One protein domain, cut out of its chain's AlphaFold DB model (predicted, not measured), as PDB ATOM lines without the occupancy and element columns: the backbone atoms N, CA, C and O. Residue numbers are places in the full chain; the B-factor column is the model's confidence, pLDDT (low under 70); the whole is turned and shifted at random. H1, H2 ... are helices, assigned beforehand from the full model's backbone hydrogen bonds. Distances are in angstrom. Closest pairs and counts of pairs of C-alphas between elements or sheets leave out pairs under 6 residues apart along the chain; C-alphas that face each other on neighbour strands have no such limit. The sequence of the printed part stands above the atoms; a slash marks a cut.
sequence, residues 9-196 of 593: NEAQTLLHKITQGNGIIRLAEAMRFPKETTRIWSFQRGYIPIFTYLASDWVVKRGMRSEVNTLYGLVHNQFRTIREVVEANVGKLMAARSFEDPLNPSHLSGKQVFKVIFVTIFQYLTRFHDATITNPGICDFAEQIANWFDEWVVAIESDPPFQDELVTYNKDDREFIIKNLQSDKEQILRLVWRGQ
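This is residues 9 to 196 of the 593 residues of an uncharacterized protein of Rhizoctonia solani (UniProt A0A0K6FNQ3). Three long helices, H7, H9 and H11, form an up-and-down bundle; H6 runs side by side with H9, and H3 crosses H7 on the side away from H11. At the end of H7 near residues 123 and 124, a group of shorter helices, H1, H2 and H5 with little H4, packs together and meets H7 through H5. The printed part has 188 residues with eleven named helices, H1 to H11 in chain order, and no named strand: the class is all helix. It is compact, with a radius of gyration of the C-alphas of 16.7 A, and spans 50 by 43 by 32 A; residues 168 to 173 stick out.

H1 is residues 9 to 19, 15.5 A long from C-alpha 9 at (136.588, 189.600, 192.884). H2 is residues 22 to 31, H3 residues 43 to 54, H4 residues 57 to 60 and H5 residues 65 to 77, 17.7 A. H6, residues 79 to 96, is 25.3 A long. H7, residues 110 to 125, begins at C-alpha (146.832, 160.925, 191.324) and is 22.2 A long. H8 is residues 131 to 134; H9, residues 138 to 157, is 29.4 A; H10 is residues 165 to 168. H11, residues 171 to 194, is the longest helix, 34.2 A, ending at C-alpha (166.997, 172.727, 204.701).

H7 and H11 touch, with C-alphas 122 and 188 closest at 5.6 A, at a shallow tilt of 24 degrees, the same way. H9 runs opposite ways to both: it touches H11 at 16 degrees, C-alphas 139 and 192 closest at 5.7 A, and H7 at 20 degrees, C-alphas 114 and 149 closest at 7.1 A. H6 touches H9 at a shallow tilt of 18 degrees, the same way, C-alphas 83 and 141 being closest at 6.8 A. H3 touches residues 113 to 120 of H7 at a steep tilt of 48 degrees, C-alphas 52 and 116 closest at 5.4 A. Residues 72 to 76 of H5 touch H7, about perpendicular at 75 degrees, C-alphas 72 and 124 closest at 5.9 A. Residues 67 to 71 of H5 touch H1, C-alphas 19 and 67 closest at 6.0 A. H2 and H5 only just touch, with 3 pairs of C-alphas within 8 A, as do H1 and H4. H8 only just touches H7 and H9, only at the corner, with 3 pairs each; H10 and H9 only just touch, also with 3 pairs. H1 and H11 are apart. Every O i to N i+4 pair is within hydrogen-bond range in H1, H2, H5, H7 and H11, against 6 of 8 in H3, 13 of 14 in H6 and 15 of 16 in H9; H4, H8 and H10 are too short for such a pair.

The C-alphas farthest apart, those of Gly 21 and Asp 159, are 50.7 A apart. The printed part has no cut. The links from H2 to H3 and from H6 to H7 are long. Mean pLDDT of the printed part is 82.6, with residues 9 to 12, 33 to 41, 61 to 65, 102 to 107 and 195 to 196 under 70.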
ATOM      1  N   ASN A   9     137.233 188.888 191.771       63.44
ATOM      2  CA  ASN A   9     136.588 189.600 192.884       63.44
ATOM      3  C   ASN A   9     135.774 188.658 193.790       63.44
ATOM      4  O   ASN A   9     135.757 188.820 195.014       63.44
ATOM      5  N   GLU A  10     135.150 187.627 193.217       66.50
ATOM      6  CA  GLU A  10     134.479 186.568 193.982       66.50
ATOM      7  C   GLU A  10     135.481 185.743 194.789       66.50
ATOM      8  O   GLU A  10     135.222 185.442 195.953       66.50
ATOM      9  N   ALA A  11     136.653 185.457 194.209       63.97
ATOM     10  CA  ALA A  11     137.750 184.766 194.881       63.97
ATOM     11  C   ALA A  11     138.179 185.492 196.163       63.97
ATOM     12  O   ALA A  11     138.331 184.885 197.222       63.97
ATOM     13  N   GLN A  12     138.329 186.815 196.063       67.44
ATOM     14  CA  GLN A  12     138.725 187.685 197.169       67.44
ATOM     15  C   GLN A  12     137.648 187.744 198.251       67.44
ATOM     16  O   GLN A  12     137.941 187.625 199.438       67.44
ATOM     17  N   THR A  13     136.389 187.878 197.838       73.19
ATOM     18  CA  THR A  13     135.251 187.888 198.761       73.19
ATOM     19  C   THR A  13     135.126 186.551 199.491       73.19
ATOM     20  O   THR A  13     134.819 186.520 200.681       73.19
ATOM     21  N   LEU A  14     135.381 185.442 198.795       74.38
ATOM     22  CA  LEU A  14     135.365 184.107 199.377       74.38
ATOM     23  C   LEU A  14     136.515 183.905 200.367       74.38
ATOM     24  O   LEU A  14     136.261 183.450 201.476       74.38
ATOM     25  N   LEU A  15     137.743 184.287 199.997       76.25
ATOM     26  CA  LEU A  15     138.907 184.226 200.884       76.25
ATOM     27  C   LEU A  15     138.645 185.002 202.175       76.25
ATOM     28  O   LEU A  15     138.770 184.442 203.259       76.25
ATOM     29  N   HIS A  16     138.180 186.244 202.056       78.38
ATOM     30  CA  HIS A  16     137.859 187.090 203.201       78.38
ATOM     31  C   HIS A  16     136.739 186.505 204.082       78.38
ATOM     32  O   HIS A  16     136.827 186.523 205.306       78.38
ATOM     33  N   LYS A  17     135.693 185.927 203.477       79.19
ATOM     34  CA  LYS A  17     134.598 185.271 204.214       79.19
ATOM     35  C   LYS A  17     135.031 183.991 204.928       79.19
ATOM     36  O   LYS A  17     134.456 183.662 205.960       79.19
ATOM     37  N   ILE A  18     135.982 183.244 204.368       78.38
ATOM     38  CA  ILE A  18     136.495 182.015 204.983       78.38
ATOM     39  C   ILE A  18     137.444 182.356 206.135       78.38
ATOM     40  O   ILE A  18     137.410 181.677 207.155       78.38
ATOM     41  N   THR A  19     138.259 183.403 206.009       76.50
ATOM     42  CA  THR A  19     139.230 183.779 207.046       76.50
ATOM     43  C   THR A  19     138.626 184.571 208.201       76.50
ATOM     44  O   THR A  19     139.217 184.596 209.278       76.50
ATOM     45  N   GLN A  20     137.445 185.172 208.027       77.69
ATOM     46  CA  GLN A  20     136.755 185.912 209.085       77.69
ATOM     47  C   GLN A  20     135.616 185.131 209.762       77.69
ATOM     48  O   GLN A  20     134.882 184.352 209.147       77.69
ATOM     49  N   GLY A  21     135.424 185.403 211.057       75.56
ATOM     50  CA  GLY A  21     134.298 184.900 211.848       75.56
ATOM     51  C   GLY A  21     134.243 183.370 211.928       75.56
ATOM     52  O   GLY A  21     135.242 182.706 212.181       75.56
ATOM     53  N   ASN A  22     133.059 182.795 211.697       77.44
ATOM     54  CA  ASN A  22     132.829 181.346 211.797       77.44
ATOM     55  C   ASN A  22     133.397 180.538 210.613       77.44
ATOM     56  O   ASN A  22     133.348 179.307 210.646       77.44
ATOM     57  N   GLY A  23     133.903 181.193 209.559       77.00
ATOM     58  CA  GLY A  23     134.442 180.518 208.374       77.00
ATOM     59  C   GLY A  23     135.649 179.640 208.705       77.00
ATOM     60  O   GLY A  23     135.680 178.465 208.335       77.00
ATOM     61  N   ILE A  24     136.588 180.178 209.485       80.38
ATOM     62  CA  ILE A  24     137.828 179.483 209.828       80.38
ATOM     63  C   ILE A  24     137.599 178.348 210.826       80.38
ATOM     64  O   ILE A  24     138.224 177.298 210.722       80.38
ATOM     65  N   ILE A  25     136.638 178.522 211.738       80.12
ATOM     66  CA  ILE A  25     136.233 177.494 212.705       80.12
ATOM     67  C   ILE A  25     135.633 176.298 211.960       80.12
ATOM     68  O   ILE A  25     136.034 175.162 212.192       80.12
ATOM     69  N   ARG A  26     134.746 176.550 210.990       79.38
ATOM     70  CA  ARG A  26     134.168 175.486 210.155       79.38
ATOM     71  C   ARG A  26     135.207 174.789 209.285       79.38
ATOM     72  O   ARG A  26     135.096 173.589 209.053       79.38
ATOM     73  N   LEU A  27     136.210 175.519 208.795       81.75
ATOM     74  CA  LEU A  27     137.322 174.915 208.064       81.75
ATOM     75  C   LEU A  27     138.162 174.015 208.984       81.75
ATOM     76  O   LEU A  27     138.516 172.909 208.586       81.75
ATOM     77  N   ALA A  28     138.407 174.442 210.227       80.81
ATOM     78  CA  ALA A  28     139.093 173.643 211.242       80.81
ATOM     79  C   ALA A  28     138.323 172.357 211.581       80.81
ATOM     80  O   ALA A  28     138.908 171.280 211.651       80.81
ATOM     81  N   GLU A  29     137.004 172.455 211.752       79.38
ATOM     82  CA  GLU A  29     136.120 171.303 211.965       79.38
ATOM     83  C   GLU A  29     136.137 170.347 210.768       79.38
ATOM     84  O   GLU A  29     136.217 169.133 210.950       79.38
ATOM     85  N   ALA A  30     136.126 170.884 209.544       78.69
ATOM     86  CA  ALA A  30     136.217 170.091 208.324       78.69
ATOM     87  C   ALA A  30     137.562 169.345 208.210       78.69
ATOM     88  O   ALA A  30     137.583 168.183 207.800       78.69
ATOM     89  N   MET A  31     138.667 169.981 208.618       78.69
ATOM     90  CA  MET A  31     139.999 169.359 208.676       78.69
ATOM     91  C   MET A  31     140.102 168.267 209.753       78.69
ATOM     92  O   MET A  31     140.851 167.312 209.594       78.69
ATOM     93  N   ARG A  32     139.318 168.353 210.834       74.19
ATOM     94  CA  ARG A  32     139.285 167.337 211.903       74.19
ATOM     95  C   ARG A  32     138.409 166.122 211.602       74.19
ATOM     96  O   ARG A  32     138.253 165.278 212.480       74.19
ATOM     97  N   PHE A  33     137.863 166.024 210.389       67.00
ATOM     98  CA  PHE A  33     136.838 165.047 210.023       67.00
ATOM     99  C   PHE A  33     135.553 165.254 210.862       67.00
ATOM    100  O   PHE A  33     135.444 164.778 211.995       67.00
ATOM    101  N   PRO A  34     134.569 166.014 210.353       60.31
ATOM    102  CA  PRO A  34     133.403 166.416 211.134       60.31
ATOM    103  C   PRO A  34     132.585 165.196 211.587       60.31
ATOM    104  O   PRO A  34     132.192 164.366 210.771       60.31
ATOM    105  N   LYS A  35     132.310 165.101 212.898       52.69
ATOM    106  CA  LYS A  35     131.540 163.999 213.512       52.69
ATOM    107  C   LYS A  35     130.060 163.978 213.106       52.69
ATOM    108  O   LYS A  35     129.422 162.938 213.213       52.69
ATOM    109  N   GLU A  36     129.523 165.103 212.636       52.75
ATOM    110  CA  GLU A  36     128.122 165.256 212.239       52.75
ATOM    111  C   GLU A  36     128.035 165.926 210.861       52.75
ATOM    112  O   GLU A  36     128.116 167.149 210.734       52.75
ATOM    113  N   THR A  37     127.869 165.130 209.801       55.50
ATOM    114  CA  THR A  37     127.557 165.646 208.461       55.50
ATOM    115  C   THR A  37     126.285 165.018 207.917       55.50
ATOM    116  O   THR A  37     126.110 163.807 207.915       55.50
ATOM    117  N   THR A  38     125.405 165.849 207.358       54.16
ATOM    118  CA  THR A  38     124.194 165.405 206.642       54.16
ATOM    119  C   THR A  38     124.488 164.846 205.242       54.16
ATOM    120  O   THR A  38     123.574 164.429 204.535       54.16
ATOM    121  N   ARG A  39     125.756 164.855 204.807       60.75
ATOM    122  CA  ARG A  39     126.233 164.374 203.501       60.75
ATOM    123  C   ARG A  39     127.363 163.361 203.685       60.75
ATOM    124  O   ARG A  39     128.080 163.428 204.681       60.75
ATOM    125  N   ILE A  40     127.545 162.489 202.690       62.62
ATOM    126  CA  ILE A  40     128.673 161.549 202.603       62.62
ATOM    127  C   ILE A  40     129.977 162.359 202.570       62.62
ATOM    128  O   ILE A  40     130.211 163.119 201.624       62.62
ATOM    129  N   TRP A  41     130.789 162.223 203.617       68.75
ATOM    130  CA  TRP A  41     132.088 162.875 203.762       68.75
ATOM    131  C   TRP A  41     133.191 161.819 203.664       68.75
ATOM    132  O   TRP A  41     133.266 160.918 204.496       68.75
ATOM    133  N   SER A  42     134.031 161.924 202.637       76.88
ATOM    134  CA  SER A  42     135.189 161.057 202.402       76.88
ATOM    135  C   SER A  42     136.445 161.903 202.204       76.88
ATOM    136  O   SER A  42     136.367 163.123 202.015       76.88
ATOM    137  N   PHE A  43     137.611 161.260 202.230       79.38
ATOM    138  CA  PHE A  43     138.881 161.925 201.950       79.38
ATOM    139  C   PHE A  43     138.853 162.628 200.579       79.38
ATOM    140  O   PHE A  43     139.176 163.813 200.478       79.38
ATOM    141  N   GLN A  44     138.337 161.948 199.554       83.38
ATOM    142  CA  GLN A  44     138.206 162.456 198.189       83.38
ATOM    143  C   GLN A  44     137.200 163.614 198.072       83.38
ATOM    144  O   GLN A  44     137.432 164.553 197.317       83.38
ATOM    145  N   ARG A  45     136.080 163.588 198.814       77.69
ATOM    146  CA  ARG A  45     134.991 164.583 198.669       77.69
ATOM    147  C   ARG A  45     135.082 165.778 199.613       77.69
ATOM    148  O   ARG A  45     134.474 166.813 199.338       77.69
ATOM    149  N   GLY A  46     135.780 165.628 200.732       77.38
ATOM    150  CA  GLY A  46     135.948 166.675 201.736       77.38
ATOM    151  C   GLY A  46     137.356 167.250 201.732       77.38
ATOM    152  O   GLY A  46     137.541 168.453 201.567       77.38
ATOM    153  N   TYR A  47     138.346 166.373 201.875       82.56
ATOM    154  CA  TYR A  47     139.728 166.749 202.149       82.56
ATOM    155  C   TYR A  47     140.468 167.254 200.910       82.56
ATOM    156  O   TYR A  47     141.077 168.323 200.948       82.56
ATOM    157  N   ILE A  48     140.351 166.540 199.787       84.88
ATOM    158  CA  ILE A  48     140.976 166.955 198.527       84.88
ATOM    159  C   ILE A  48     140.486 168.342 198.081       84.88
ATOM    160  O   ILE A  48     141.344 169.183 197.846       84.88
ATOM    161  N   PRO A  49     139.178 168.673 198.061       86.69
ATOM    162  CA  PRO A  49     138.730 170.025 197.714       86.69
ATOM    163  C   PRO A  49     139.248 171.130 198.643       86.69
ATOM    164  O   PRO A  49     139.457 172.254 198.187       86.69
ATOM    165  N   ILE A  50     139.463 170.836 199.933       85.19
ATOM    166  CA  ILE A  50     140.088 171.786 200.868       85.19
ATOM    167  C   ILE A  50     141.532 172.054 200.436       85.19
ATOM    168  O   ILE A  50     141.915 173.215 200.299       85.19
ATOM    169  N   PHE A  51     142.307 171.007 200.153       86.88
ATOM    170  CA  PHE A  51     143.661 171.156 199.625       86.88
ATOM    171  C   PHE A  51     143.686 171.827 198.252       86.88
ATOM    172  O   PHE A  51     144.504 172.708 198.029       86.88
ATOM    173  N   THR A  52     142.758 171.498 197.351       87.62
ATOM    174  CA  THR A  52     142.619 172.172 196.052       87.62
ATOM    175  C   THR A  52     142.381 173.666 196.234       87.62
ATOM    176  O   THR A  52     142.951 174.471 195.501       87.62
ATOM    177  N   TYR A  53     141.570 174.061 197.219       86.56
ATOM    178  CA  TYR A  53     141.358 175.468 197.534       86.56
ATOM    179  C   TYR A  53     142.628 176.132 198.082       86.56
ATOM    180  O   TYR A  53     143.010 177.189 197.578       86.56
ATOM    181  N   LEU A  54     143.317 175.507 199.044       85.69
ATOM    182  CA  LEU A  54     144.573 176.019 199.613       85.69
ATOM    183  C   LEU A  54     145.693 176.143 198.567       85.69
ATOM    184  O   LEU A  54     146.432 177.128 198.578       85.69
ATOM    185  N   ALA A  55     145.774 175.178 197.649       87.19
ATOM    186  CA  ALA A  55     146.735 175.117 196.552       87.19
ATOM    187  C   ALA A  55     146.348 175.979 195.338       87.19
ATOM    188  O   ALA A  55     147.123 176.088 194.389       87.19
ATOM    189  N   SER A  56     145.154 176.574 195.326       86.44
ATOM    190  CA  SER A  56     144.695 177.358 194.183       86.44
ATOM    191  C   SER A  56     145.469 178.669 194.037       86.44
ATOM    192  O   SER A  56     145.815 179.330 195.020       86.44
ATOM    193  N   ASP A  57     145.640 179.117 192.790       78.62
ATOM    194  CA  ASP A  57     146.231 180.423 192.469       78.62
ATOM    195  C   ASP A  57     145.509 181.588 193.170       78.62
ATOM    196  O   ASP A  57     146.113 182.623 193.461       78.62
ATOM    197  N   TRP A  58     144.226 181.408 193.496       74.25
ATOM    198  CA  TRP A  58     143.412 182.372 194.230       74.25
ATOM    199  C   TRP A  58     143.876 182.603 195.666       74.25
ATOM    200  O   TRP A  58     143.683 183.700 196.183       74.25
ATOM    201  N   VAL A  59     144.460 181.593 196.307       77.69
ATOM    202  CA  VAL A  59     145.011 181.689 197.663       77.69
ATOM    203  C   VAL A  59     146.511 181.974 197.594       77.69
ATOM    204  O   VAL A  59     147.007 182.843 198.306       77.69
ATOM    205  N   VAL A  60     147.228 181.304 196.689       76.19
ATOM    206  CA  VAL A  60     148.696 181.330 196.608       76.19
ATOM    207  C   VAL A  60     149.256 182.631 196.026       76.19
ATOM    208  O   VAL A  60     150.174 183.210 196.605       76.19
ATOM    209  N   LYS A  61     148.727 183.123 194.896       67.88
ATOM    210  CA  LYS A  61     149.311 184.260 194.150       67.88
ATOM    211  C   LYS A  61     148.794 185.633 194.604       67.88
ATOM    212  O   LYS A  61     149.128 186.653 194.000       67.88
ATOM    213  N   ARG A  62     147.955 185.702 195.642       66.31
ATOM    214  CA  ARG A  62     147.340 186.959 196.107       66.31
ATOM    215  C   ARG A  62     148.213 187.692 197.126       66.31
ATOM    216  O   ARG A  62     148.721 187.100 198.068       66.31
ATOM    217  N   GLY A  63     148.288 189.021 197.000       56.25
ATOM    218  CA  GLY A  63     149.049 189.911 197.894       56.25
ATOM    219  C   GLY A  63     148.477 190.123 199.308       56.25
ATOM    220  O   GLY A  63     149.005 190.946 200.051       56.25
ATOM    221  N   MET A  64     147.413 189.413 199.701       60.69
ATOM    222  CA  MET A  64     146.801 189.498 201.036       60.69
ATOM    223  C   MET A  64     147.521 188.575 202.023       60.69
ATOM    224  O   MET A  64     147.057 187.479 202.334       60.69
ATOM    225  N   ARG A  65     148.699 189.009 202.487       69.19
ATOM    226  CA  ARG A  65     149.574 188.191 203.344       69.19
ATOM    227  C   ARG A  65     148.888 187.756 204.648       69.19
ATOM    228  O   ARG A  65     149.058 186.614 205.053       69.19
ATOM    229  N   SER A  66     148.077 188.610 205.275       79.06
ATOM    230  CA  SER A  66     147.412 188.313 206.555       79.06
ATOM    231  C   SER A  66     146.405 187.165 206.473       79.06
ATOM    232  O   SER A  66     146.455 186.233 207.272       79.06
ATOM    233  N   GLU A  67     145.495 187.202 205.505       79.44
ATOM    234  CA  GLU A  67     144.418 186.226 205.347       79.44
ATOM    235  C   GLU A  67     144.971 184.857 204.956       79.44
ATOM    236  O   GLU A  67     144.583 183.837 205.526       79.44
ATOM    237  N   VAL A  68     145.931 184.836 204.031       81.88
ATOM    238  CA  VAL A  68     146.595 183.599 203.613       81.88
ATOM    239  C   VAL A  68     147.408 183.011 204.769       81.88
ATOM    240  O   VAL A  68     147.294 181.816 205.035       81.88
ATOM    241  N   ASN A  69     148.145 183.832 205.528       84.56
ATOM    242  CA  ASN A  69     148.849 183.369 206.729       84.56
ATOM    243  C   ASN A  69     147.884 182.848 207.801       84.56
ATOM    244  O   ASN A  69     148.234 181.931 208.531       84.56
ATOM    245  N   THR A  70     146.655 183.365 207.867       85.69
ATOM    246  CA  THR A  70     145.628 182.843 208.779       85.69
ATOM    247  C   THR A  70     145.178 181.435 208.354       85.69
ATOM    248  O   THR A  70     145.067 180.546 209.198       85.69
ATOM    249  N   LEU A  71     144.978 181.190 207.051       87.00
ATOM    250  CA  LEU A  71     144.645 179.855 206.530       87.00
ATOM    251  C   LEU A  71     145.773 178.845 206.758       87.00
ATOM    252  O   LEU A  71     145.528 177.750 207.256       87.00
ATOM    253  N   TYR A  72     147.010 179.210 206.424       88.75
ATOM    254  CA  TYR A  72     148.155 178.326 206.645       88.75
ATOM    255  C   TYR A  72     148.522 178.213 208.133       88.75
ATOM    256  O   TYR A  72     149.022 177.177 208.552       88.75
ATOM    257  N   GLY A  73     148.172 179.198 208.963       88.44
ATOM    258  CA  GLY A  73     148.233 179.092 210.422       88.44
ATOM    259  C   GLY A  73     147.236 178.077 210.981       88.44
ATOM    260  O   GLY A  73     147.527 177.393 211.959       88.44
ATOM    261  N   LEU A  74     146.076 177.896 210.338       88.31
ATOM    262  CA  LEU A  74     145.182 176.786 210.669       88.31
ATOM    263  C   LEU A  74     145.821 175.436 210.316       88.31
ATOM    264  O   LEU A  74     145.764 174.519 211.134       88.31
ATOM    265  N   VAL A  75     146.449 175.332 209.138       89.31
ATOM    266  CA  VAL A  75     147.200 174.132 208.725       89.31
ATOM    267  C   VAL A  75     148.304 173.821 209.736       89.31
ATOM    268  O   VAL A  75     148.381 172.690 210.196       89.31
ATOM    269  N   HIS A  76     149.073 174.827 210.158       91.31
ATOM    270  CA  HIS A  76     150.101 174.708 211.195       91.31
ATOM    271  C   HIS A  76     149.537 174.138 212.505       91.31
ATOM    272  O   HIS A  76     150.014 173.134 213.023       91.31
ATOM    273  N   ASN A  77     148.452 174.731 213.010       89.19
ATOM    274  CA  ASN A  77     147.841 174.334 214.281       89.19
ATOM    275  C   ASN A  77     147.159 172.958 214.236       89.19
ATOM    276  O   ASN A  77     146.948 172.336 215.276       89.19
ATOM    277  N   GLN A  78     146.724 172.514 213.056       87.62
ATOM    278  CA  GLN A  78     146.053 171.227 212.853       87.62
ATOM    279  C   GLN A  78     146.954 170.194 212.173       87.62
ATOM    280  O   GLN A  78     146.469 169.122 211.813       87.62
ATOM    281  N   PHE A  79     148.253 170.479 212.027       89.88
ATOM    282  CA  PHE A  79     149.158 169.678 211.209       89.88
ATOM    283  C   PHE A  79     149.167 168.204 211.616       89.88
ATOM    284  O   PHE A  79     149.059 167.334 210.759       89.88
ATOM    285  N   ARG A  80     149.184 167.912 212.921       88.75
ATOM    286  CA  ARG A  80     149.120 166.537 213.435       88.75
ATOM    287  C   ARG A  80     147.901 165.767 212.915       88.75
ATOM    288  O   ARG A  80     148.046 164.661 212.410       88.75
ATOM    289  N   THR A  81     146.710 166.355 213.011       87.69
ATOM    290  CA  THR A  81     145.478 165.724 212.520       87.69
ATOM    291  C   THR A  81     145.496 165.599 211.001       87.69
ATOM    292  O   THR A  81     145.077 164.578 210.465       87.69
ATOM    293  N   ILE A  82     146.024 166.611 210.305       88.44
ATOM    294  CA  ILE A  82     146.167 166.579 208.849       88.44
ATOM    295  C   ILE A  82     147.070 165.423 208.418       88.44
ATOM    296  O   ILE A  82     146.676 164.661 207.538       88.44
ATOM    297  N   ARG A  83     148.225 165.264 209.064       90.62
ATOM    298  CA  ARG A  83     149.166 164.165 208.838       90.62
ATOM    299  C   ARG A  83     148.486 162.812 209.037       90.62
ATOM    300  O   ARG A  83     148.438 162.030 208.096       90.62
ATOM    301  N   GLU A  84     147.894 162.576 210.208       89.00
ATOM    302  CA  GLU A  84     147.240 161.301 210.549       89.00
ATOM    303  C   GLU A  84     146.135 160.931 209.535       89.00
ATOM    304  O   GLU A  84     146.047 159.786 209.085       89.00
ATOM    305  N   VAL A  85     145.308 161.902 209.125       87.19
ATOM    306  CA  VAL A  85     144.232 161.686 208.143       87.19
ATOM    307  C   VAL A  85     144.794 161.415 206.749       87.19
ATOM    308  O   VAL A  85     144.320 160.495 206.080       87.19
ATOM    309  N   VAL A  86     145.768 162.198 206.280       89.12
ATOM    310  CA  VAL A  86     146.337 162.017 204.937       89.12
ATOM    311  C   VAL A  86     147.089 160.695 204.855       89.12
ATOM    312  O   VAL A  86     146.835 159.934 203.929       89.12
ATOM    313  N   GLU A  87     147.933 160.372 205.836       91.31
ATOM    314  CA  GLU A  87     148.702 159.126 205.838       91.31
ATOM    315  C   GLU A  87     147.787 157.895 205.833       91.31
ATOM    316  O   GLU A  87     147.955 156.987 205.015       91.31
ATOM    317  N   ALA A  88     146.756 157.887 206.684       89.12
ATOM    318  CA  ALA A  88     145.828 156.766 206.773       89.12
ATOM    319  C   ALA A  88     144.982 156.576 205.504       89.12
ATOM    320  O   ALA A  88     144.615 155.445 205.182       89.12
ATOM    321  N   ASN A  89     144.619 157.657 204.806       87.06
ATOM    322  CA  ASN A  89     143.773 157.568 203.615       87.06
ATOM    323  C   ASN A  89     144.591 157.352 202.340       87.06
ATOM    324  O   ASN A  89     144.246 156.463 201.569       87.06
ATOM    325  N   VAL A  90     145.688 158.085 202.132       87.31
ATOM    326  CA  VAL A  90     146.561 157.880 200.964       87.31
ATOM    327  C   VAL A  90     147.181 156.487 201.006       87.31
ATOM    328  O   VAL A  90     147.124 155.791 200.001       87.31
ATOM    329  N   GLY A  91     147.627 156.004 202.173       89.00
ATOM    330  CA  GLY A  91     148.113 154.628 202.313       89.00
ATOM    331  C   GLY A  91     147.078 153.568 201.905       89.00
ATOM    332  O   GLY A  91     147.420 152.599 201.232       89.00
ATOM    333  N   LYS A  92     145.790 153.773 202.228       87.50
ATOM    334  CA  LYS A  92     144.700 152.885 201.774       87.50
ATOM    335  C   LYS A  92     144.487 152.944 200.262       87.50
ATOM    336  O   LYS A  92     144.260 151.902 199.659       87.50
ATOM    337  N   LEU A  93     144.553 154.131 199.659       87.88
ATOM    338  CA  LEU A  93     144.385 154.315 198.210       87.88
ATOM    339  C   LEU A  93     145.544 153.687 197.428       87.88
ATOM    340  O   LEU A  93     145.319 152.990 196.441       87.88
ATOM    341  N   MET A  94     146.772 153.852 197.926       89.94
ATOM    342  CA  MET A  94     147.968 153.225 197.367       89.94
ATOM    343  C   MET A  94     147.895 151.696 197.454       89.94
ATOM    344  O   MET A  94     148.109 151.016 196.452       89.94
ATOM    345  N   ALA A  95     147.491 151.147 198.607       88.94
ATOM    346  CA  ALA A  95     147.298 149.704 198.782       88.94
ATOM    347  C   ALA A  95     146.171 149.137 197.898       88.94
ATOM    348  O   ALA A  95     146.293 148.032 197.371       88.94
ATOM    349  N   ALA A  96     145.086 149.894 197.711       86.31
ATOM    350  CA  ALA A  96     143.979 149.531 196.828       86.31
ATOM    351  C   ALA A  96     144.301 149.716 195.333       86.31
ATOM    352  O   ALA A  96     143.517 149.282 194.490       86.31
ATOM    353  N   ARG A  97     145.433 150.355 195.001       87.62
ATOM    354  CA  ARG A  97     145.854 150.714 193.638       87.62
ATOM    355  C   ARG A  97     144.795 151.501 192.850       87.62
ATOM    356  O   ARG A  97     144.655 151.321 191.640       87.62
ATOM    357  N   SER A  98     144.038 152.354 193.544       87.19
ATOM    358  CA  SER A  98     142.962 153.168 192.968       87.19
ATOM    359  C   SER A  98     142.705 154.421 193.806       87.19
ATOM    360  O   SER A  98     142.702 154.364 195.037       87.19
ATOM    361  N   PHE A  99     142.461 155.555 193.143       84.62
ATOM    362  CA  PHE A  99     142.046 156.806 193.800       84.62
ATOM    363  C   PHE A  99     140.526 156.996 193.845       84.62
ATOM    364  O   PHE A  99     140.046 157.987 194.409       84.62
ATOM    365  N   GLU A 100     139.759 156.069 193.272       80.06
ATOM    366  CA  GLU A 100     138.302 156.158 193.257       80.06
ATOM    367  C   GLU A 100     137.713 156.031 194.667       80.06
ATOM    368  O   GLU A 100     138.234 155.331 195.538       80.06
ATOM    369  N   ASP A 101     136.614 156.744 194.912       73.50
ATOM    370  CA  ASP A 101     135.840 156.603 196.143       73.50
ATOM    371  C   ASP A 101     134.883 155.401 195.995       73.50
ATOM    372  O   ASP A 101     133.993 155.439 195.138       73.50
ATOM    373  N   PRO A 102     135.007 154.346 196.828       67.31
ATOM    374  CA  PRO A 102     134.141 153.167 196.756       67.31
ATOM    375  C   PRO A 102     132.655 153.487 196.959       67.31
ATOM    376  O   PRO A 102     131.791 152.712 196.553       67.31
ATOM    377  N   LEU A 103     132.345 154.609 197.621       67.44
ATOM    378  CA  LEU A 103     130.976 155.021 197.928       67.44
ATOM    379  C   LEU A 103     130.307 155.766 196.766       67.44
ATOM    380  O   LEU A 103     129.079 155.861 196.745       67.44
ATOM    381  N   ASN A 104     131.081 156.333 195.832       65.31
ATOM    382  CA  ASN A 104     130.577 156.997 194.629       65.31
ATOM    383  C   ASN A 104     131.732 157.271 193.642       65.31
ATOM    384  O   ASN A 104     132.653 157.986 194.036       65.31
ATOM    385  N   PRO A 105     131.676 156.832 192.369       63.56
ATOM    386  CA  PRO A 105     132.764 157.043 191.415       63.56
ATOM    387  C   PRO A 105     133.070 158.535 191.235       63.56
ATOM    388  O   PRO A 105     132.278 159.302 190.686       63.56
ATOM    389  N   SER A 106     134.225 158.967 191.732       61.69
ATOM    390  CA  SER A 106     134.791 160.289 191.473       61.69
ATOM    391  C   SER A 106     136.007 160.121 190.573       61.69
ATOM    392  O   SER A 106     136.893 159.347 190.924       61.69
ATOM    393  N   HIS A 107     136.082 160.868 189.467       69.12
ATOM    394  CA  HIS A 107     137.237 160.905 188.556       69.12
ATOM    395  C   HIS A 107     138.433 161.653 189.177       69.12
ATOM    396  O   HIS A 107     138.896 162.664 188.651       69.12
ATOM    397  N   LEU A 108     138.879 161.212 190.351       81.81
ATOM    398  CA  LEU A 108     140.051 161.755 191.019       81.81
ATOM    399  C   LEU A 108     141.289 161.045 190.466       81.81
ATOM    400  O   LEU A 108     141.386 159.826 190.544       81.81
ATOM    401  N   SER A 109     142.228 161.810 189.916       86.50
ATOM    402  CA  SER A 109     143.515 161.286 189.438       86.50
ATOM    403  C   SER A 109     144.620 161.598 190.444       86.50
ATOM    404  O   SER A 109     144.605 162.653 191.091       86.50
ATOM    405  N   GLY A 110     145.626 160.729 190.528       85.56
ATOM    406  CA  GLY A 110     146.832 160.925 191.324       85.56
ATOM    407  C   GLY A 110     147.524 162.250 191.010       85.56
ATOM    408  O   GLY A 110     147.984 162.921 191.932       85.56
ATOM    409  N   LYS A 111     147.462 162.734 189.757       88.31
ATOM    410  CA  LYS A 111     147.997 164.064 189.400       88.31
ATOM    411  C   LYS A 111     147.372 165.188 190.225       88.31
ATOM    412  O   LYS A 111     148.057 166.136 190.586       88.31
ATOM    413  N   GLN A 112     146.075 165.093 190.526       89.44
ATOM    414  CA  GLN A 112     145.374 166.085 191.337       89.44
ATOM    415  C   GLN A 112     145.744 165.921 192.807       89.44
ATOM    416  O   GLN A 112     146.046 166.918 193.455       89.44
ATOM    417  N   VAL A 113     145.768 164.683 193.311       90.00
ATOM    418  CA  VAL A 113     146.094 164.368 194.711       90.00
ATOM    419  C   VAL A 113     147.498 164.849 195.068       90.00
ATOM    420  O   VAL A 113     147.654 165.646 195.993       90.00
ATOM    421  N   PHE A 114     148.510 164.433 194.307       93.38
ATOM    422  CA  PHE A 114     149.892 164.811 194.578       93.38
ATOM    423  C   PHE A 114     150.117 166.307 194.365       93.38
ATOM    424  O   PHE A 114     150.695 166.944 195.241       93.38
ATOM    425  N   LYS A 115     149.579 166.920 193.294       92.50
ATOM    426  CA  LYS A 115     149.756 168.366 193.065       92.50
ATOM    427  C   LYS A 115     149.239 169.205 194.227       92.50
ATOM    428  O   LYS A 115     149.929 170.119 194.673       92.50
ATOM    429  N   VAL A 116     148.026 168.932 194.717       91.81
ATOM    430  CA  VAL A 116     147.429 169.766 195.773       91.81
ATOM    431  C   VAL A 116     148.130 169.574 197.111       91.81
ATOM    432  O   VAL A 116     148.306 170.552 197.837       91.81
ATOM    433  N   ILE A 117     148.571 168.351 197.422       92.12
ATOM    434  CA  ILE A 117     149.347 168.069 198.633       92.12
ATOM    435  C   ILE A 117     150.704 168.763 198.538       92.12
ATOM    436  O   ILE A 117     151.053 169.518 199.444       92.12
ATOM    437  N   PHE A 118     151.421 168.589 197.425       94.00
ATOM    438  CA  PHE A 118     152.730 169.193 197.219       94.00
ATOM    439  C   PHE A 118     152.679 170.717 197.326       94.00
ATOM    440  O   PHE A 118     153.358 171.310 198.163       94.00
ATOM    441  N   VAL A 119     151.793 171.364 196.565       91.81
ATOM    442  CA  VAL A 119     151.643 172.821 196.632       91.81
ATOM    443  C   VAL A 119     151.265 173.266 198.045       91.81
ATOM    444  O   VAL A 119     151.817 174.247 198.530       91.81
ATOM    445  N   THR A 120     150.378 172.557 198.748       91.62
ATOM    446  CA  THR A 120     150.001 172.963 200.112       91.62
ATOM    447  C   THR A 120     151.165 172.839 201.095       91.62
ATOM    448  O   THR A 120     151.375 173.757 201.885       91.62
ATOM    449  N   ILE A 121     151.947 171.754 201.042       92.06
ATOM    450  CA  ILE A 121     153.134 171.586 201.895       92.06
ATOM    451  C   ILE A 121     154.163 172.675 201.585       92.06
ATOM    452  O   ILE A 121     154.644 173.337 202.503       92.06
ATOM    453  N   PHE A 122     154.447 172.924 200.306       90.94
ATOM    454  CA  PHE A 122     155.360 173.985 199.884       90.94
ATOM    455  C   PHE A 122     154.919 175.356 200.422       90.94
ATOM    456  O   PHE A 122     155.699 176.093 201.021       90.94
ATOM    457  N   GLN A 123     153.641 175.704 200.266       89.81
ATOM    458  CA  GLN A 123     153.100 176.987 200.723       89.81
ATOM    459  C   GLN A 123     153.050 177.102 202.255       89.81
ATOM    460  O   GLN A 123     153.124 178.215 202.782       89.81
ATOM    461  N   TYR A 124     152.935 175.977 202.962       90.44
ATOM    462  CA  TYR A 124     153.038 175.910 204.414       90.44
ATOM    463  C   TYR A 124     154.479 176.169 204.884       90.44
ATOM    464  O   TYR A 124     154.698 177.099 205.661       90.44
ATOM    465  N   LEU A 125     155.452 175.419 204.355       87.69
ATOM    466  CA  LEU A 125     156.871 175.516 204.727       87.69
ATOM    467  C   LEU A 125     157.482 176.887 204.400       87.69
ATOM    468  O   LEU A 125     158.231 177.435 205.198       87.69
ATOM    469  N   THR A 126     157.105 177.485 203.270       85.69
ATOM    470  CA  THR A 126     157.592 178.820 202.859       85.69
ATOM    471  C   THR A 126     156.970 179.986 203.636       85.69
ATOM    472  O   THR A 126     157.394 181.127 203.476       85.69
ATOM    473  N   ARG A 127     155.936 179.745 204.457       85.06
ATOM    474  CA  ARG A 127     155.300 180.778 205.304       85.06
ATOM    475  C   ARG A 127     155.637 180.640 206.779       85.06
ATOM    476  O   ARG A 127     155.624 181.641 207.489       85.06
ATOM    477  N   PHE A 128     155.882 179.416 207.230       85.00
ATOM    478  CA  PHE A 128     156.233 179.087 208.604       85.00
ATOM    479  C   PHE A 128     157.625 178.464 208.596       85.00
ATOM    480  O   PHE A 128     157.765 177.245 208.553       85.00
ATOM    481  N   HIS A 129     158.661 179.306 208.615       78.38
ATOM    482  CA  HIS A 129     160.058 178.855 208.579       78.38
ATOM    483  C   HIS A 129     160.436 177.987 209.797       78.38
ATOM    484  O   HIS A 129     161.363 177.191 209.727       78.38
ATOM    485  N   ASP A 130     159.685 178.094 210.896       79.38
ATOM    486  CA  ASP A 130     159.806 177.280 212.107       79.38
ATOM    487  C   ASP A 130     158.930 176.011 212.085       79.38
ATOM    488  O   ASP A 130     158.857 175.289 213.084       79.38
ATOM    489  N   ALA A 131     158.256 175.703 210.971       84.12
ATOM    490  CA  ALA A 131     157.371 174.543 210.845       84.12
ATOM    491  C   ALA A 131     158.084 173.215 211.140       84.12
ATOM    492  O   ALA A 131     157.495 172.338 211.766       84.12
ATOM    493  N   THR A 132     159.344 173.069 210.729       82.88
ATOM    494  CA  THR A 132     160.157 171.865 210.975       82.88
ATOM    495  C   THR A 132     160.528 171.697 212.449       82.88
ATOM    496  O   THR A 132     160.703 170.576 212.911       82.88
ATOM    497  N   ILE A 133     160.593 172.790 213.211       82.31
ATOM    498  CA  ILE A 133     160.905 172.775 214.647       82.31
ATOM    499  C   ILE A 133     159.629 172.557 215.465       82.31
ATOM    500  O   ILE A 133     159.582 171.723 216.367       82.31
ATOM    501  N   THR A 134     158.577 173.311 215.150       85.50
ATOM    502  CA  THR A 134     157.277 173.268 215.843       85.50
ATOM    503  C   THR A 134     156.506 171.978 215.563       85.50
ATOM    504  O   THR A 134     155.812 171.466 216.440       85.50
ATOM    505  N   ASN A 135     156.640 171.437 214.351       86.81
ATOM    506  CA  ASN A 135     155.993 170.218 213.892       86.81
ATOM    507  C   ASN A 135     157.032 169.291 213.235       86.81
ATOM    508  O   ASN A 135     156.989 169.102 212.019       86.81
ATOM    509  N   PRO A 136     157.928 168.649 214.011       84.19
ATOM    510  CA  PRO A 136     159.028 167.837 213.467       84.19
ATOM    511  C   PRO A 136     158.554 166.692 212.570       84.19
ATOM    512  O   PRO A 136     159.243 166.281 211.643       84.19
ATOM    513  N   GLY A 137     157.320 166.235 212.775       87.06
ATOM    514  CA  GLY A 137     156.692 165.227 211.938       87.06
ATOM    515  C   GLY A 137     156.417 165.634 210.484       87.06
ATOM    516  O   GLY A 137     155.922 164.796 209.736       87.06
ATOM    517  N   ILE A 138     156.667 166.886 210.084       89.56
ATOM    518  CA  ILE A 138     156.557 167.324 208.686       89.56
ATOM    519  C   ILE A 138     157.611 166.671 207.795       89.56
ATOM    520  O   ILE A 138     157.322 166.424 206.626       89.56
ATOM    521  N   CYS A 139     158.788 166.356 208.344       87.94
ATOM    522  CA  CYS A 139     159.875 165.764 207.578       87.94
ATOM    523  C   CYS A 139     159.505 164.358 207.104       87.94
ATOM    524  O   CYS A 139     159.391 164.131 205.901       87.94
ATOM    525  N   ASP A 140     159.174 163.471 208.050       91.06
ATOM    526  CA  ASP A 140     158.720 162.110 207.742       91.06
ATOM    527  C   ASP A 140     157.491 162.123 206.828       91.06
ATOM    528  O   ASP A 140     157.355 161.292 205.935       91.06
ATOM    529  N   PHE A 141     156.574 163.071 207.050       92.56
ATOM    530  CA  PHE A 141     155.362 163.185 206.249       92.56
ATOM    531  C   PHE A 141     155.683 163.527 204.791       92.56
ATOM    532  O   PHE A 141     155.166 162.879 203.885       92.56
ATOM    533  N   ALA A 142     156.541 164.519 204.545       92.62
ATOM    534  CA  ALA A 142     156.939 164.900 203.194       92.62
ATOM    535  C   ALA A 142     157.676 163.765 202.470       92.62
ATOM    536  O   ALA A 142     157.377 163.497 201.305       92.62
ATOM    537  N   GLU A 143     158.575 163.065 203.167       92.81
ATOM    538  CA  GLU A 143     159.268 161.886 202.638       92.81
ATOM    539  C   GLU A 143     158.287 160.754 202.316       92.81
ATOM    540  O   GLU A 143     158.354 160.162 201.242       92.81
ATOM    541  N   GLN A 144     157.306 160.501 203.184       94.44
ATOM    542  CA  GLN A 144     156.291 159.478 202.945       94.44
ATOM    543  C   GLN A 144     155.412 159.799 201.727       94.44
ATOM    544  O   GLN A 144     155.140 158.909 200.919       94.44
ATOM    545  N   ILE A 145     154.981 161.057 201.559       94.25
ATOM    546  CA  ILE A 145     154.237 161.474 200.358       94.25
ATOM    547  C   ILE A 145     155.116 161.338 199.105       94.25
ATOM    548  O   ILE A 145     154.620 160.894 198.069       94.25
ATOM    549  N   ALA A 146     156.402 161.693 199.187       93.81
ATOM    550  CA  ALA A 146     157.342 161.543 198.080       93.81
ATOM    551  C   ALA A 146     157.535 160.069 197.682       93.81
ATOM    552  O   ALA A 146     157.489 159.755 196.494       93.81
ATOM    553  N   ASN A 147     157.648 159.165 198.658       94.94
ATOM    554  CA  ASN A 147     157.742 157.725 198.418       94.94
ATOM    555  C   ASN A 147     156.472 157.178 197.753       94.94
ATOM    556  O   ASN A 147     156.559 156.446 196.770       94.94
ATOM    557  N   TRP A 148     155.282 157.577 198.219       95.00
ATOM    558  CA  TRP A 148     154.027 157.186 197.563       95.00
ATOM    559  C   TRP A 148     153.894 157.739 196.146       95.00
ATOM    560  O   TRP A 148     153.300 157.081 195.295       95.00
ATOM    561  N   PHE A 149     154.441 158.923 195.871       95.50
ATOM    562  CA  PHE A 149     154.503 159.440 194.508       95.50
ATOM    563  C   PHE A 149     155.379 158.548 193.619       95.50
ATOM    564  O   PHE A 149     154.940 158.175 192.533       95.50
ATOM    565  N   ASP A 150     156.564 158.151 194.086       94.38
ATOM    566  CA  ASP A 150     157.458 157.264 193.330       94.38
ATOM    567  C   ASP A 150     156.827 155.879 193.104       94.38
ATOM    568  O   ASP A 150     156.839 155.362 191.985       94.38
ATOM    569  N   GLU A 151     156.187 155.310 194.131       93.06
ATOM    570  CA  GLU A 151     155.411 154.070 194.014       93.06
ATOM    571  C   GLU A 151     154.279 154.196 192.992       93.06
ATOM    572  O   GLU A 151     154.059 153.286 192.194       93.06
ATOM    573  N   TRP A 152     153.559 155.320 192.992       93.50
ATOM    574  CA  TRP A 152     152.475 155.574 192.047       93.50
ATOM    575  C   TRP A 152     152.985 155.696 190.609       93.50
ATOM    576  O   TRP A 152     152.403 155.087 189.710       93.50
ATOM    577  N   VAL A 153     154.089 156.418 190.388       91.38
ATOM    578  CA  VAL A 153     154.727 156.547 189.067       91.38
ATOM    579  C   VAL A 153     155.104 155.172 188.515       91.38
ATOM    580  O   VAL A 153     154.770 154.862 187.372       91.38
ATOM    581  N   VAL A 154     155.715 154.312 189.338       91.38
ATOM    582  CA  VAL A 154     156.030 152.926 188.955       91.38
ATOM    583  C   VAL A 154     154.752 152.111 188.724       91.38
ATOM    584  O   VAL A 154     154.665 151.330 187.774       91.38
ATOM    585  N   ALA A 155     153.729 152.292 189.560       88.69
ATOM    586  CA  ALA A 155     152.491 151.528 189.479       88.69
ATOM    587  C   ALA A 155     151.654 151.845 188.226       88.69
ATOM    588  O   ALA A 155     150.958 150.955 187.729       88.69
ATOM    589  N   ILE A 156     151.733 153.062 187.679       88.31
ATOM    590  CA  ILE A 156     151.064 153.434 186.419       88.31
ATOM    591  C   ILE A 156     151.568 152.588 185.239       88.31
ATOM    592  O   ILE A 156     150.791 152.284 184.334       88.31
ATOM    593  N   GLU A 157     152.842 152.195 185.244       85.56
ATOM    594  CA  GLU A 157     153.466 151.427 184.154       85.56
ATOM    595  C   GLU A 157     153.522 149.912 184.412       85.56
ATOM    596  O   GLU A 157     153.945 149.147 183.546       85.56
ATOM    597  N   SER A 158     153.089 149.465 185.592       88.19
ATOM    598  CA  SER A 158     153.085 148.046 185.978       88.19
ATOM    599  C   SER A 158     151.874 147.262 185.444       88.19
ATOM    600  O   SER A 158     150.911 147.848 184.957       88.19
ATOM    601  N   ASP A 159     151.906 145.929 185.565       81.06
ATOM    602  CA  ASP A 159     150.820 145.025 185.156       81.06
ATOM    603  C   ASP A 159     150.281 144.219 186.364       81.06
ATOM    604  O   ASP A 159     151.055 143.475 186.977       81.06
ATOM    605  N   PRO A 160     148.995 144.355 186.756       83.12
ATOM    606  CA  PRO A 160     147.991 145.272 186.205       83.12
ATOM    607  C   PRO A 160     148.270 146.740 186.588       83.12
ATOM    608  O   PRO A 160     148.731 147.000 187.708       83.12
ATOM    609  N   PRO A 161     147.957 147.718 185.716       85.56
ATOM    610  CA  PRO A 161     148.260 149.124 185.972       85.56
ATOM    611  C   PRO A 161     147.436 149.680 187.132       85.56
ATOM    612  O   PRO A 161     146.347 149.194 187.446       85.56
ATOM    613  N   PHE A 162     147.965 150.715 187.781       88.38
ATOM    614  CA  PHE A 162     147.209 151.498 188.755       88.38
ATOM    615  C   PHE A 162     145.952 152.088 188.094       88.38
ATOM    616  O   PHE A 162     146.022 152.603 186.978       88.38
ATOM    617  N   GLN A 163     144.804 152.044 188.773       84.12
ATOM    618  CA  GLN A 163     143.562 152.609 188.246       84.12
ATOM    619  C   GLN A 163     143.610 154.147 188.302       84.12
ATOM    620  O   GLN A 163     143.272 154.759 189.316       84.12
ATOM    621  N   ASP A 164     144.063 154.769 187.210       85.50
ATOM    622  CA  ASP A 164     144.194 156.223 187.059       85.50
ATOM    623  C   ASP A 164     143.867 156.683 185.627       85.50
ATOM    624  O   ASP A 164     144.124 155.982 184.647       85.50
ATOM    625  N   GLU A 165     143.368 157.914 185.499       85.00
ATOM    626  CA  GLU A 165     143.153 158.601 184.222       85.00
ATOM    627  C   GLU A 165     144.441 158.684 183.385       85.00
ATOM    628  O   GLU A 165     144.400 158.553 182.162       85.00
ATOM    629  N   LEU A 166     145.599 158.851 184.030       82.69
ATOM    630  CA  LEU A 166     146.903 158.976 183.369       82.69
ATOM    631  C   LEU A 166     147.322 157.746 182.552       82.69
ATOM    632  O   LEU A 166     148.134 157.887 181.639       82.69
ATOM    633  N   VAL A 167     146.766 156.559 182.822       83.12
ATOM    634  CA  VAL A 167     147.027 155.352 182.013       83.12
ATOM    635  C   VAL A 167     146.487 155.522 180.588       83.12
ATOM    636  O   VAL A 167     147.041 154.964 179.644       83.12
ATOM    637  N   THR A 168     145.431 156.323 180.417       83.62
ATOM    638  CA  THR A 168     144.782 156.566 179.119       83.62
ATOM    639  C   THR A 168     145.486 157.628 178.269       83.62
ATOM    640  O   THR A 168     145.155 157.792 177.095       83.62
ATOM    641  N   TYR A 169     146.439 158.364 178.847       84.94
ATOM    642  CA  TYR A 169     147.109 159.481 178.185       84.94
ATOM    643  C   TYR A 169     148.209 158.967 177.253       84.94
ATOM    644  O   TYR A 169     148.739 157.867 177.430       84.94
ATOM    645  N   ASN A 170     148.586 159.774 176.258       87.00
ATOM    646  CA  ASN A 170     149.763 159.457 175.456       87.00
ATOM    647  C   ASN A 170     151.038 159.526 176.330       87.00
ATOM    648  O   ASN A 170     151.060 160.140 177.402       87.00
ATOM    649  N   LYS A 171     152.110 158.874 175.869       85.31
ATOM    650  CA  LYS A 171     153.369 158.787 176.619       85.31
ATOM    651  C   LYS A 171     153.967 160.171 176.918       85.31
ATOM    652  O   LYS A 171     154.415 160.402 178.035       85.31
ATOM    653  N   ASP A 172     153.915 161.093 175.957       83.12
ATOM    654  CA  ASP A 172     154.484 162.440 176.086       83.12
ATOM    655  C   ASP A 172     153.761 163.320 177.123       83.12
ATOM    656  O   ASP A 172     154.412 164.009 177.908       83.12
ATOM    657  N   ASP A 173     152.427 163.297 177.148       84.56
ATOM    658  CA  ASP A 173     151.570 164.004 178.109       84.56
ATOM    659  C   ASP A 173     151.758 163.435 179.508       84.56
ATOM    660  O   ASP A 173     151.862 164.185 180.484       84.56
ATOM    661  N   ARG A 174     151.853 162.106 179.609       88.44
ATOM    662  CA  ARG A 174     152.110 161.421 180.872       88.44
ATOM    663  C   ARG A 174     153.474 161.804 181.445       88.44
ATOM    664  O   ARG A 174     153.539 162.235 182.596       88.44
ATOM    665  N   GLU A 175     154.541 161.703 180.653       87.69
ATOM    666  CA  GLU A 175     155.895 162.089 181.072       87.69
ATOM    667  C   GLU A 175     155.974 163.572 181.459       87.69
ATOM    668  O   GLU A 175     156.588 163.911 182.470       87.69
ATOM    669  N   PHE A 176     155.310 164.460 180.711       87.06
ATOM    670  CA  PHE A 176     155.265 165.887 181.030       87.06
ATOM    671  C   PHE A 176     154.601 166.163 182.388       87.06
ATOM    672  O   PHE A 176     155.133 166.927 183.196       87.06
ATOM    673  N   ILE A 177     153.456 165.532 182.670       88.06
ATOM    674  CA  ILE A 177     152.749 165.691 183.951       88.06
ATOM    675  C   ILE A 177     153.592 165.139 185.106       88.06
ATOM    676  O   ILE A 177     153.743 165.825 186.120       88.06
ATOM    677  N   ILE A 178     154.170 163.946 184.948       91.44
ATOM    678  CA  ILE A 178     155.025 163.323 185.968       91.44
ATOM    679  C   ILE A 178     156.249 164.199 186.244       91.44
ATOM    680  O   ILE A 178     156.536 164.474 187.405       91.44
ATOM    681  N   LYS A 179     156.920 164.716 185.205       89.31
ATOM    682  CA  LYS A 179     158.086 165.599 185.363       89.31
ATOM    683  C   LYS A 179     157.743 166.870 186.145       89.31
ATOM    684  O   LYS A 179     158.505 167.265 187.020       89.31
ATOM    685  N   ASN A 180     156.588 167.486 185.881       89.62
ATOM    686  CA  ASN A 180     156.155 168.671 186.628       89.62
ATOM    687  C   ASN A 180     155.898 168.363 188.114       89.62
ATOM    688  O   ASN A 180     156.292 169.146 188.976       89.62
ATOM    689  N   LEU A 181     155.262 167.228 188.422       92.19
ATOM    690  CA  LEU A 181     155.014 166.804 189.806       92.19
ATOM    691  C   LEU A 181     156.302 166.396 190.528       92.19
ATOM    692  O   LEU A 181     156.455 166.682 191.711       92.19
ATOM    693  N   GLN A 182     157.239 165.781 189.809       93.12
ATOM    694  CA  GLN A 182     158.570 165.457 190.310       93.12
ATOM    695  C   GLN A 182     159.325 166.731 190.719       93.12
ATOM    696  O   GLN A 182     159.924 166.768 191.790       93.12
ATOM    697  N   SER A 183     159.237 167.807 189.928       88.19
ATOM    698  CA  SER A 183     159.811 169.101 190.318       88.19
ATOM    699  C   SER A 183     159.171 169.669 191.592       88.19
ATOM    700  O   SER A 183     159.897 170.156 192.457       88.19
ATOM    701  N   ASP A 184     157.843 169.566 191.757       90.00
ATOM    702  CA  ASP A 184     157.173 169.992 192.999       90.00
ATOM    703  C   ASP A 184     157.624 169.146 194.210       90.00
ATOM    704  O   ASP A 184     157.846 169.679 195.300       90.00
ATOM    705  N   LYS A 185     157.783 167.826 194.017       93.25
ATOM    706  CA  LYS A 185     158.289 166.884 195.029       93.25
ATOM    707  C   LYS A 185     159.675 167.303 195.512       93.25
ATOM    708  O   LYS A 185     159.907 167.436 196.711       93.25
ATOM    709  N   GLU A 186     160.588 167.538 194.573       89.81
ATOM    710  CA  GLU A 186     161.971 167.914 194.867       89.81
ATOM    711  C   GLU A 186     162.065 169.260 195.595       89.81
ATOM    712  O   GLU A 186     162.861 169.385 196.523       89.81
ATOM    713  N   GLN A 187     161.227 170.242 195.242       86.88
ATOM    714  CA  GLN A 187     161.153 171.524 195.958       86.88
ATOM    715  C   GLN A 187     160.798 171.345 197.437       86.88
ATOM    716  O   GLN A 187     161.401 171.967 198.309       86.88
ATOM    717  N   ILE A 188     159.829 170.481 197.744       90.56
ATOM    718  CA  ILE A 188     159.404 170.240 199.128       90.56
ATOM    719  C   ILE A 188     160.482 169.515 199.918       90.56
ATOM    720  O   ILE A 188     160.751 169.896 201.056       90.56
ATOM    721  N   LEU A 189     161.098 168.490 199.327       89.31
ATOM    722  CA  LEU A 189     162.172 167.749 199.983       89.31
ATOM    723  C   LEU A 189     163.356 168.666 200.299       89.31
ATOM    724  O   LEU A 189     163.869 168.619 201.412       89.31
ATOM    725  N   ARG A 190     163.720 169.582 199.388       84.50
ATOM    726  CA  ARG A 190     164.747 170.598 199.666       84.50
ATOM    727  C   ARG A 190     164.382 171.498 200.846       84.50
ATOM    728  O   ARG A 190     165.225 171.697 201.714       84.50
ATOM    729  N   LEU A 191     163.139 171.976 200.940       83.88
ATOM    730  CA  LEU A 191     162.690 172.792 202.081       83.88
ATOM    731  C   LEU A 191     162.716 172.030 203.412       83.88
ATOM    732  O   LEU A 191     163.060 172.593 204.449       83.88
ATOM    733  N   VAL A 192     162.348 170.751 203.390       83.50
ATOM    734  CA  VAL A 192     162.357 169.886 204.573       83.50
ATOM    735  C   VAL A 192     163.784 169.602 205.033       83.50
ATOM    736  O   VAL A 192     164.089 169.760 206.217       83.50
ATOM    737  N   TRP A 193     164.668 169.240 204.101       75.88
ATOM    738  CA  TRP A 193     166.071 168.981 204.401       75.88
ATOM    739  C   TRP A 193     166.807 170.251 204.814       75.88
ATOM    740  O   TRP A 193     167.621 170.177 205.728       75.88
ATOM    741  N   ARG A 194     166.456 171.425 204.267       70.50
ATOM    742  CA  ARG A 194     166.997 172.727 204.701       70.50
ATOM    743  C   ARG A 194     166.882 172.925 206.214       70.50
ATOM    744  O   ARG A 194     167.822 173.417 206.829       70.50
ATOM    745  N   GLY A 195     165.766 172.520 206.823       58.12
ATOM    746  CA  GLY A 195     165.562 172.608 208.274       58.12
ATOM    747  C   GLY A 195     166.341 171.576 209.101       58.12
ATOM    748  O   GLY A 195     166.414 171.712 210.320       58.12
ATOM    749  N   GLN A 196     166.901 170.547 208.460       54.19
ATOM    750  CA  GLN A 196     167.693 169.479 209.080       54.19
ATOM    751  C   GLN A 196     169.203 169.645 208.857       54.19
ATOM    752  O   GLN A 196     169.984 168.971 209.532       54.19
TER     753      GLN A 196